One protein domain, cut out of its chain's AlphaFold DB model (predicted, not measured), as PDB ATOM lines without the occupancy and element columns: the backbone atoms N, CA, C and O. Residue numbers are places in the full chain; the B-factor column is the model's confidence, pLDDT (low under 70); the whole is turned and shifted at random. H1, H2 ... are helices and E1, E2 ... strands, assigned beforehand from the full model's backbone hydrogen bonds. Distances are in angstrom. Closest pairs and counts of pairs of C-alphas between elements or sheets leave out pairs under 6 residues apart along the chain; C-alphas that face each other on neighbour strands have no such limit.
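Overview. This is residues 83 to 154 of the 316 residues of the protein "MIB2 isoform 15" of Pongo abelii (UniProt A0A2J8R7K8). A small twisted sheet of four short strands, E4, E3, E5 and E6, forms the main body, with the short helix H1 over one face and the hairpin of E1 and E2 beside its E4 edge. The last strand, E7, lies at the end of a tail, apart from each of the other named elements. The printed part has 72 residues, under half of them in named elements, which run E1, E2, E3, E4, H1, E5, E6, E7; the larger sheet has the order E4, E3, E5, E6 and is antiparallel. The class is mostly strand. The whole is compact, with a radius of gyration of the C-alphas of 11.5 A, and rounded, spanning 32 by 26 by 20 A.

Arrangement. E1, residues 85 to 90, and E2, residues 97 to 100, form an antiparallel hairpin, with N 86 and O 99 within hydrogen-bond range at 2.8 A. E3, residues 103 to 106, meets E2 only through their link. E4, residues 113 to 115, forms a hairpin with E3, with N 114 and O 104 2.8 A apart. The closest C-alphas of E2 and E4, those of Leu 99 and Cys 115, are 5.9 A apart. H1, residues 116 to 120, is on the sheet at a height of 8.2 A, only just over E3, on which 3 of its C-alphas fall; in H1 every O i to N i+4 pair is within hydrogen-bond range. E5, residues 130 to 133, is the antiparallel neighbour of E3, with N 131 and O 105 2.8 A apart. E4, H1 and E5 make a split strand-helix-strand unit, two strands running the same way with E3 between them, and its crossover is right-handed. E6, residues 141 to 143, is an edge strand and forms a hairpin with E5, with N 143 and O 130 2.8 A apart. E7, residues 152 to 154, pairs with no named strand.

Along the chain. E1 begins at C-alpha 85, at (191.010, 200.241, 145.723), and is 11.0 A long. E2 measures 8.9 A, E3 9.9 A, E4 7.1 A and H1 6.1 A. E5 is 9.7 A long and begins at C-alpha 130, at (179.395, 214.110, 146.056). E6 and E7 are each 6.4 A long, and E7 ends at C-alpha 154, at (180.592, 204.641, 126.961).

Size, cuts and confidence. The two C-alphas farthest apart are those of Gly 83 and Gly 148, at 32.3 A. The printed part has no cut and no long link. The mean pLDDT of the printed part is 97.1, and no printed residue is under 70.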
ATOM      1  N   GLY A  83     195.164 198.795 140.013       95.12
ATOM      2  CA  GLY A  83     195.056 198.273 141.379       95.12
ATOM      3  C   GLY A  83     194.502 199.252 142.419       95.12
ATOM      4  O   GLY A  83     194.438 198.902 143.599       95.12
ATOM      5  N   VAL A  84     194.047 200.449 142.025       95.31
ATOM      6  CA  VAL A  84     193.426 201.387 142.976       95.31
ATOM      7  C   VAL A  84     192.189 200.751 143.608       95.31
ATOM      8  O   VAL A  84     191.293 200.255 142.916       95.31
ATOM      9  N   ARG A  85     192.130 200.775 144.943       95.31
ATOM     10  CA  ARG A  85     191.010 200.241 145.723       95.31
ATOM     11  C   ARG A  85     190.818 200.958 147.055       95.31
ATOM     12  O   ARG A  85     191.778 201.399 147.679       95.31
ATOM     13  N   HIS A  86     189.575 200.971 147.524       96.56
ATOM     14  CA  HIS A  86     189.173 201.396 148.864       96.56
ATOM     15  C   HIS A  86     188.654 200.167 149.626       96.56
ATOM     16  O   HIS A  86     187.457 199.878 149.576       96.56
ATOM     17  N   PRO A  87     189.536 199.393 150.285       94.44
ATOM     18  CA  PRO A  87     189.223 198.041 150.757       94.44
ATOM     19  C   PRO A  87     188.114 197.981 151.806       94.44
ATOM     20  O   PRO A  87     187.327 197.041 151.801       94.44
ATOM     21  N   ASN A  88     188.030 199.002 152.655       95.75
ATOM     22  CA  ASN A  88     187.095 199.047 153.778       95.75
ATOM     23  C   ASN A  88     185.784 199.764 153.431       95.75
ATOM     24  O   ASN A  88     185.000 200.059 154.322       95.75
ATOM     25  N   ILE A  89     185.565 200.089 152.154       98.00
ATOM     26  CA  ILE A  89     184.385 200.824 151.697       98.00
ATOM     27  C   ILE A  89     183.494 199.891 150.884       98.00
ATOM     28  O   ILE A  89     183.971 199.163 150.007       98.00
ATOM     29  N   ILE A  90     182.198 199.934 151.173       98.31
ATOM     30  CA  ILE A  90     181.160 199.157 150.500       98.31
ATOM     31  C   ILE A  90     180.345 200.122 149.641       98.31
ATOM     32  O   ILE A  90     180.065 201.240 150.051       98.31
ATOM     33  N   CYS A  91     179.974 199.711 148.429       98.69
ATOM     34  CA  CYS A  91     179.028 200.491 147.634       98.69
ATOM     35  C   CYS A  91     177.621 200.299 148.203       98.69
ATOM     36  O   CYS A  91     177.082 199.195 148.117       98.69
ATOM     37  N   ASP A  92     176.976 201.355 148.684       98.69
ATOM     38  CA  ASP A  92     175.639 201.266 149.274       98.69
ATOM     39  C   ASP A  92     174.559 200.849 148.283       98.69
ATOM     40  O   ASP A  92     173.547 200.275 148.683       98.69
ATOM     41  N   CYS A  93     174.779 201.054 146.982       98.38
ATOM     42  CA  CYS A  93     173.834 200.616 145.963       98.38
ATOM     43  C   CYS A  93     174.000 199.139 145.579       98.38
ATOM     44  O   CYS A  93     173.018 198.405 145.582       98.38
ATOM     45  N   CYS A  94     175.204 198.705 145.192       98.19
ATOM     46  CA  CYS A  94     175.418 197.348 144.661       98.19
ATOM     47  C   CYS A  94     176.013 196.364 145.672       98.19
ATOM     48  O   CYS A  94     176.284 195.222 145.311       98.19
ATOM     49  N   LYS A  95     176.256 196.816 146.907       98.06
ATOM     50  CA  LYS A  95     176.763 196.037 148.047       98.06
ATOM     51  C   LYS A  95     178.116 195.352 147.821       98.06
ATOM     52  O   LYS A  95     178.540 194.524 148.618       98.06
ATOM     53  N   LYS A  96     178.843 195.721 146.761       95.56
ATOM     54  CA  LYS A  96     180.205 195.228 146.519       95.56
ATOM     55  C   LYS A  96     181.156 195.800 147.571       95.56
ATOM     56  O   LYS A  96     181.265 197.021 147.700       95.56
ATOM     57  N   HIS A  97     181.844 194.906 148.276       94.81
ATOM     58  CA  HIS A  97     182.896 195.227 149.238       94.81
ATOM     59  C   HIS A  97     184.195 195.587 148.520       94.81
ATOM     60  O   HIS A  97     184.528 194.984 147.498       94.81
ATOM     61  N   GLY A  98     184.941 196.539 149.077       94.94
ATOM     62  CA  GLY A  98     186.227 196.951 148.541       94.94
ATOM     63  C   GLY A  98     186.073 197.618 147.180       94.94
ATOM     64  O   GLY A  98     186.293 196.984 146.144       94.94
ATOM     65  N   LEU A  99     185.694 198.899 147.164       96.94
ATOM     66  CA  LEU A  99     185.511 199.628 145.907       96.94
ATOM     67  C   LEU A  99     186.797 199.573 145.077       96.94
ATOM     68  O   LEU A  99     187.832 200.069 145.510       96.94
ATOM     69  N   ARG A 100     186.733 198.967 143.887       96.31
ATOM     70  CA  ARG A 100     187.835 198.982 142.916       96.31
ATOM     71  C   ARG A 100     187.711 200.222 142.038       96.31
ATOM     72  O   ARG A 100     186.682 200.388 141.375       96.31
ATOM     73  N   GLY A 101     188.767 201.023 141.989       96.62
ATOM     74  CA  GLY A 101     188.825 202.332 141.350       96.62
ATOM     75  C   GLY A 101     188.337 203.459 142.264       96.62
ATOM     76  O   GLY A 101     188.327 203.305 143.485       96.62
ATOM     77  N   MET A 102     187.916 204.574 141.666       97.56
ATOM     78  CA  MET A 102     187.465 205.770 142.390       97.56
ATOM     79  C   MET A 102     186.254 205.517 143.305       97.56
ATOM     80  O   MET A 102     185.330 204.762 142.972       97.56
ATOM     81  N   ARG A 103     186.236 206.224 144.440       98.25
ATOM     82  CA  ARG A 103     185.137 206.258 145.418       98.25
ATOM     83  C   ARG A 103     184.344 207.557 145.284       98.25
ATOM     84  O   ARG A 103     184.928 208.633 145.167       98.25
ATOM     85  N   TRP A 104     183.020 207.451 145.376       98.75
ATOM     86  CA  TRP A 104     182.091 208.575 145.261       98.75
ATOM     87  C   TRP A 104     181.241 208.652 146.528       98.75
ATOM     88  O   TRP A 104     180.286 207.889 146.675       98.75
ATOM     89  N   LYS A 105     181.589 209.559 147.440       98.69
ATOM     90  CA  LYS A 105     180.918 209.712 148.734       98.69
ATOM     91  C   LYS A 105     179.860 210.803 148.671       98.69
ATOM     92  O   LYS A 105     180.162 211.918 148.262       98.69
ATOM     93  N   CYS A 106     178.631 210.509 149.075       98.81
ATOM     94  CA  CYS A 106     177.589 211.524 149.187       98.81
ATOM     95  C   CYS A 106     177.949 212.522 150.296       98.81
ATOM     96  O   CYS A 106     178.364 212.121 151.382       98.81
ATOM     97  N   ARG A 107     177.757 213.819 150.040       98.19
ATOM     98  CA  ARG A 107     177.977 214.872 151.046       98.19
ATOM     99  C   ARG A 107     176.762 215.160 151.921       98.19
ATOM    100  O   ARG A 107     176.888 215.870 152.911       98.19
ATOM    101  N   VAL A 108     175.595 214.666 151.521       98.38
ATOM    102  CA  VAL A 108     174.317 214.945 152.188       98.38
ATOM    103  C   VAL A 108     173.943 213.804 153.130       98.38
ATOM    104  O   VAL A 108     173.521 214.039 154.257       98.38
ATOM    105  N   CYS A 109     174.116 212.561 152.684       98.31
ATOM    106  CA  CYS A 109     173.778 211.384 153.472       98.31
ATOM    107  C   CYS A 109     174.952 210.928 154.336       98.31
ATOM    108  O   CYS A 109     176.094 210.870 153.874       98.31
ATOM    109  N   LEU A 110     174.646 210.545 155.576       96.88
ATOM    110  CA  LEU A 110     175.627 209.959 156.476       96.88
ATOM    111  C   LEU A 110     176.143 208.642 155.894       96.88
ATOM    112  O   LEU A 110     175.369 207.758 155.544       96.88
ATOM    113  N   ASP A 111     177.464 208.561 155.795       95.62
ATOM    114  CA  ASP A 111     178.228 207.398 155.356       95.62
ATOM    115  C   ASP A 111     177.754 206.683 154.077       95.62
ATOM    116  O   ASP A 111     177.856 205.471 153.973       95.62
ATOM    117  N   TYR A 112     177.262 207.436 153.087       98.62
ATOM    118  CA  TYR A 112     176.774 206.848 151.836       98.62
ATOM    119  C   TYR A 112     177.823 206.916 150.719       98.62
ATOM    120  O   TYR A 112     178.253 208.000 150.315       98.62
ATOM    121  N   ASP A 113     178.198 205.768 150.166       98.75
ATOM    122  CA  ASP A 113     179.286 205.591 149.215       98.75
ATOM    123  C   ASP A 113     178.863 204.805 147.967       98.75
ATOM    124  O   ASP A 113     178.148 203.806 148.012       98.75
ATOM    125  N   LEU A 114     179.339 205.238 146.801       98.88
ATOM    126  CA  LEU A 114     179.102 204.578 145.522       98.88
ATOM    127  C   LEU A 114     180.419 204.202 144.838       98.88
ATOM    128  O   LEU A 114     181.413 204.925 144.898       98.88
ATOM    129  N   CYS A 115     180.400 203.084 144.109       98.62
ATOM    130  CA  CYS A 115     181.411 202.788 143.094       98.62
ATOM    131  C   CYS A 115     181.167 203.616 141.821       98.62
ATOM    132  O   CYS A 115     180.036 204.042 141.571       98.62
ATOM    133  N   THR A 116     182.187 203.753 140.963       98.19
ATOM    134  CA  THR A 116     182.070 204.458 139.669       98.19
ATOM    135  C   THR A 116     180.884 203.983 138.843       98.19
ATOM    136  O   THR A 116     180.102 204.804 138.374       98.19
ATOM    137  N   GLN A 117     180.667 202.670 138.728       97.50
ATOM    138  CA  GLN A 117     179.536 202.154 137.956       97.50
ATOM    139  C   GLN A 117     178.197 202.654 138.519       97.50
ATOM    140  O   GLN A 117     177.390 203.191 137.770       97.50
ATOM    141  N   CYS A 118     177.955 202.553 139.828       98.62
ATOM    142  CA  CYS A 118     176.693 203.015 140.412       98.62
ATOM    143  C   CYS A 118     176.534 204.536 140.299       98.62
ATOM    144  O   CYS A 118     175.454 205.013 139.946       98.62
ATOM    145  N   TYR A 119     177.612 205.289 140.532       98.81
ATOM    146  CA  TYR A 119     177.610 206.742 140.403       98.81
ATOM    147  C   TYR A 119     177.215 207.193 138.987       98.81
ATOM    148  O   TYR A 119     176.337 208.045 138.831       98.81
ATOM    149  N   MET A 120     177.781 206.571 137.951       98.38
ATOM    150  CA  MET A 120     177.480 206.930 136.563       98.38
ATOM    151  C   MET A 120     176.117 206.409 136.063       98.38
ATOM    152  O   MET A 120     175.562 206.929 135.094       98.38
ATOM    153  N   HIS A 121     175.529 205.414 136.736       97.62
ATOM    154  CA  HIS A 121     174.218 204.835 136.400       97.62
ATOM    155  C   HIS A 121     173.057 205.446 137.202       97.62
ATOM    156  O   HIS A 121     172.045 204.785 137.423       97.62
ATOM    157  N   ASN A 122     173.196 206.703 137.632       98.06
ATOM    158  CA  ASN A 122     172.154 207.464 138.337       98.06
ATOM    159  C   ASN A 122     171.642 206.779 139.603       98.06
ATOM    160  O   ASN A 122     170.491 206.953 139.991       98.06
ATOM    161  N   LYS A 123     172.481 205.972 140.254       98.56
ATOM    162  CA  LYS A 123     172.127 205.425 141.559       98.56
ATOM    163  C   LYS A 123     172.268 206.517 142.610       98.56
ATOM    164  O   LYS A 123     173.191 207.336 142.511       98.56
ATOM    165  N   HIS A 124     171.394 206.462 143.616       98.44
ATOM    166  CA  HIS A 124     171.212 207.490 144.646       98.44
ATOM    167  C   HIS A 124     170.662 208.822 144.108       98.44
ATOM    168  O   HIS A 124     170.695 209.061 142.902       98.44
ATOM    169  N   GLU A 125     170.191 209.678 145.014       98.44
ATOM    170  CA  GLU A 125     169.633 210.995 144.710       98.44
ATOM    171  C   GLU A 125     170.587 211.825 143.828       98.44
ATOM    172  O   GLU A 125     171.801 211.899 144.071       98.44
ATOM    173  N   LEU A 126     170.046 212.404 142.756       98.56
ATOM    174  CA  LEU A 126     170.817 213.164 141.770       98.56
ATOM    175  C   LEU A 126     171.032 214.608 142.219       98.56
ATOM    176  O   LEU A 126     172.037 215.208 141.834       98.56
ATOM    177  N   ALA A 127     170.143 215.137 143.062       98.50
ATOM    178  CA  ALA A 127     170.285 216.455 143.675       98.50
ATOM    179  C   ALA A 127     171.379 216.512 144.762       98.50
ATOM    180  O   ALA A 127     171.809 217.597 145.150       98.50
ATOM    181  N   HIS A 128     171.871 215.366 145.243       98.50
ATOM    182  CA  HIS A 128     172.949 215.333 146.228       98.50
ATOM    183  C   HIS A 128     174.318 215.567 145.579       98.50
ATOM    184  O   HIS A 128     174.680 214.918 144.595       98.50
ATOM    185  N   ALA A 129     175.104 216.465 146.178       98.31
ATOM    186  CA  ALA A 129     176.515 216.643 145.857       98.31
ATOM    187  C   ALA A 129     177.356 215.466 146.381       98.31
ATOM    188  O   ALA A 129     177.008 214.818 147.375       98.31
ATOM    189  N   PHE A 130     178.483 215.205 145.720       98.75
ATOM    190  CA  PHE A 130     179.395 214.110 146.056       98.75
ATOM    191  C   PHE A 130     180.834 214.606 146.175       98.75
ATOM    192  O   PHE A 130     181.241 215.514 145.460       98.75
ATOM    193  N   ASP A 131     181.612 213.953 147.028       98.44
ATOM    194  CA  ASP A 131     183.065 214.014 147.015       98.44
ATOM    195  C   ASP A 131     183.625 212.818 146.238       98.44
ATOM    196  O   ASP A 131     183.265 211.660 146.483       98.44
ATOM    197  N   ARG A 132     184.528 213.095 145.297       97.94
ATOM    198  CA  ARG A 132     185.286 212.081 144.562       97.94
ATOM    199  C   ARG A 132     186.646 211.885 145.212       97.94
ATOM    200  O   ARG A 132     187.410 212.837 145.349       97.94
ATOM    201  N   TYR A 133     186.964 210.638 145.530       96.88
ATOM    202  CA  TYR A 133     188.296 210.211 145.937       96.88
ATOM    203  C   TYR A 133     188.889 209.385 144.801       96.88
ATOM    204  O   TYR A 133     188.354 208.333 144.439       96.88
ATOM    205  N   GLU A 134     189.976 209.877 144.218       94.88
ATOM    206  CA  GLU A 134     190.652 209.202 143.108       94.88
ATOM    207  C   GLU A 134     191.420 207.971 143.586       94.88
ATOM    208  O   GLU A 134     191.436 206.953 142.901       94.88
ATOM    209  N   THR A 135     191.996 208.053 144.787       93.69
ATOM    210  CA  THR A 135     192.647 206.955 145.512       93.69
ATOM    211  C   THR A 135     192.283 207.003 146.997       93.69
ATOM    212  O   THR A 135     191.764 208.010 147.492       93.69
ATOM    213  N   ALA A 136     192.612 205.951 147.753       92.06
ATOM    214  CA  ALA A 136     192.409 205.911 149.206       92.06
ATOM    215  C   ALA A 136     193.175 207.002 149.981       92.06
ATOM    216  O   ALA A 136     192.816 207.300 151.117       92.06
ATOM    217  N   HIS A 137     194.201 207.603 149.371       89.19
ATOM    218  CA  HIS A 137     195.059 208.624 149.985       89.19
ATOM    219  C   HIS A 137     194.860 210.022 149.384       89.19
ATOM    220  O   HIS A 137     195.444 210.994 149.864       89.19
ATOM    221  N   SER A 138     194.029 210.139 148.348       89.38
ATOM    222  CA  SER A 138     193.681 211.428 147.751       89.38
ATOM    223  C   SER A 138     192.798 212.269 148.678       89.38
ATOM    224  O   SER A 138     191.983 211.751 149.451       89.38
ATOM    225  N   ARG A 139     192.947 213.589 148.601       91.56
ATOM    226  CA  ARG A 139     191.976 214.550 149.114       91.56
ATOM    227  C   ARG A 139     190.695 214.458 148.283       91.56
ATOM    228  O   ARG A 139     190.779 214.254 147.069       91.56
ATOM    229  N   PRO A 140     189.523 214.621 148.913       95.12
ATOM    230  CA  PRO A 140     188.271 214.661 148.180       95.12
ATOM    231  C   PRO A 140     188.219 215.871 147.248       95.12
ATOM    232  O   PRO A 140     188.583 216.983 147.633       95.12
ATOM    233  N   VAL A 141     187.696 215.653 146.045       95.94
ATOM    234  CA  VAL A 141     187.266 216.721 145.143       95.94
ATOM    235  C   VAL A 141     185.750 216.794 145.190       95.94
ATOM    236  O   VAL A 141     185.070 215.850 144.787       95.94
ATOM    237  N   THR A 142     185.218 217.914 145.672       97.56
ATOM    238  CA  THR A 142     183.775 218.152 145.690       97.56
ATOM    239  C   THR A 142     183.244 218.386 144.286       97.56
ATOM    240  O   THR A 142     183.798 219.171 143.519       97.56
ATOM    241  N   LEU A 143     182.143 217.714 143.975       98.12
ATOM    242  CA  LEU A 143     181.452 217.766 142.699       98.12
ATOM    243  C   LEU A 143     180.073 218.394 142.861       98.12
ATOM    244  O   LEU A 143     179.418 218.247 143.898       98.12
ATOM    245  N   SER A 144     179.609 219.038 141.796       97.88
ATOM    246  CA  SER A 144     178.218 219.460 141.665       97.88
ATOM    247  C   SER A 144     177.252 218.267 141.742       97.88
ATOM    248  O   SER A 144     177.632 217.128 141.441       97.88
ATOM    249  N   PRO A 145     175.981 218.504 142.118       98.56
ATOM    250  CA  PRO A 145     174.916 217.531 141.917       98.56
ATOM    251  C   PRO A 145     174.858 217.031 140.471       98.56
ATOM    252  O   PRO A 145     175.185 217.750 139.530       98.56
ATOM    253  N   ARG A 146     174.411 215.787 140.294       98.56
ATOM    254  CA  ARG A 146     174.238 215.175 138.967       98.56
ATOM    255  C   ARG A 146     172.943 215.614 138.278       98.56
ATOM    256  O   ARG A 146     172.788 215.389 137.081       98.56
ATOM    257  N   GLN A 147     172.004 216.194 139.026       98.25
ATOM    258  CA  GLN A 147     170.706 216.632 138.517       98.25
ATOM    259  C   GLN A 147     170.874 217.576 137.318       98.25
ATOM    260  O   GLN A 147     171.551 218.595 137.410       98.25
ATOM    261  N   GLY A 148     170.247 217.229 136.193       97.00
ATOM    262  CA  GLY A 148     170.299 218.023 134.960       97.00
ATOM    263  C   GLY A 148     171.594 217.897 134.151       97.00
ATOM    264  O   GLY A 148     171.652 218.426 133.043       97.00
ATOM    265  N   LEU A 149     172.612 217.178 134.638       97.75
ATOM    266  CA  LEU A 149     173.832 216.950 133.869       97.75
ATOM    267  C   LEU A 149     173.623 215.884 132.795       97.75
ATOM    268  O   LEU A 149     173.008 214.837 133.021       97.75
ATOM    269  N   LEU A 150     174.204 216.133 131.624       96.81
ATOM    270  CA  LEU A 150     174.237 215.156 130.548       96.81
ATOM    271  C   LEU A 150     175.204 214.022 130.887       96.81
ATOM    272  O   LEU A 150     176.275 214.215 131.467       96.81
ATOM    273  N   ARG A 151     174.817 212.820 130.470       97.38
ATOM    274  CA  ARG A 151     175.668 211.639 130.519       97.38
ATOM    275  C   ARG A 151     176.050 211.221 129.118       97.38
ATOM    276  O   ARG A 151     175.196 211.145 128.238       97.38
ATOM    277  N   ILE A 152     177.312 210.873 128.944       98.44
ATOM    278  CA  ILE A 152     177.841 210.403 127.670       98.44
ATOM    279  C   ILE A 152     177.846 208.871 127.676       98.44
ATOM    280  O   ILE A 152     178.309 208.284 128.658       98.44
ATOM    281  N   PRO A 153     177.337 208.204 126.623       98.38
ATOM    282  CA  PRO A 153     177.427 206.752 126.495       98.38
ATOM    283  C   PRO A 153     178.879 206.298 126.335       98.38
ATOM    284  O   PRO A 153     179.595 206.810 125.481       98.38
ATOM    285  N   LEU A 154     179.295 205.302 127.114       98.00
ATOM    286  CA  LEU A 154     180.592 204.641 126.961       98.00
ATOM    287  C   LEU A 154     180.534 203.543 125.901       98.00
ATOM    288  O   LEU A 154     179.577 202.766 125.882       98.00
TER     289      LEU A 154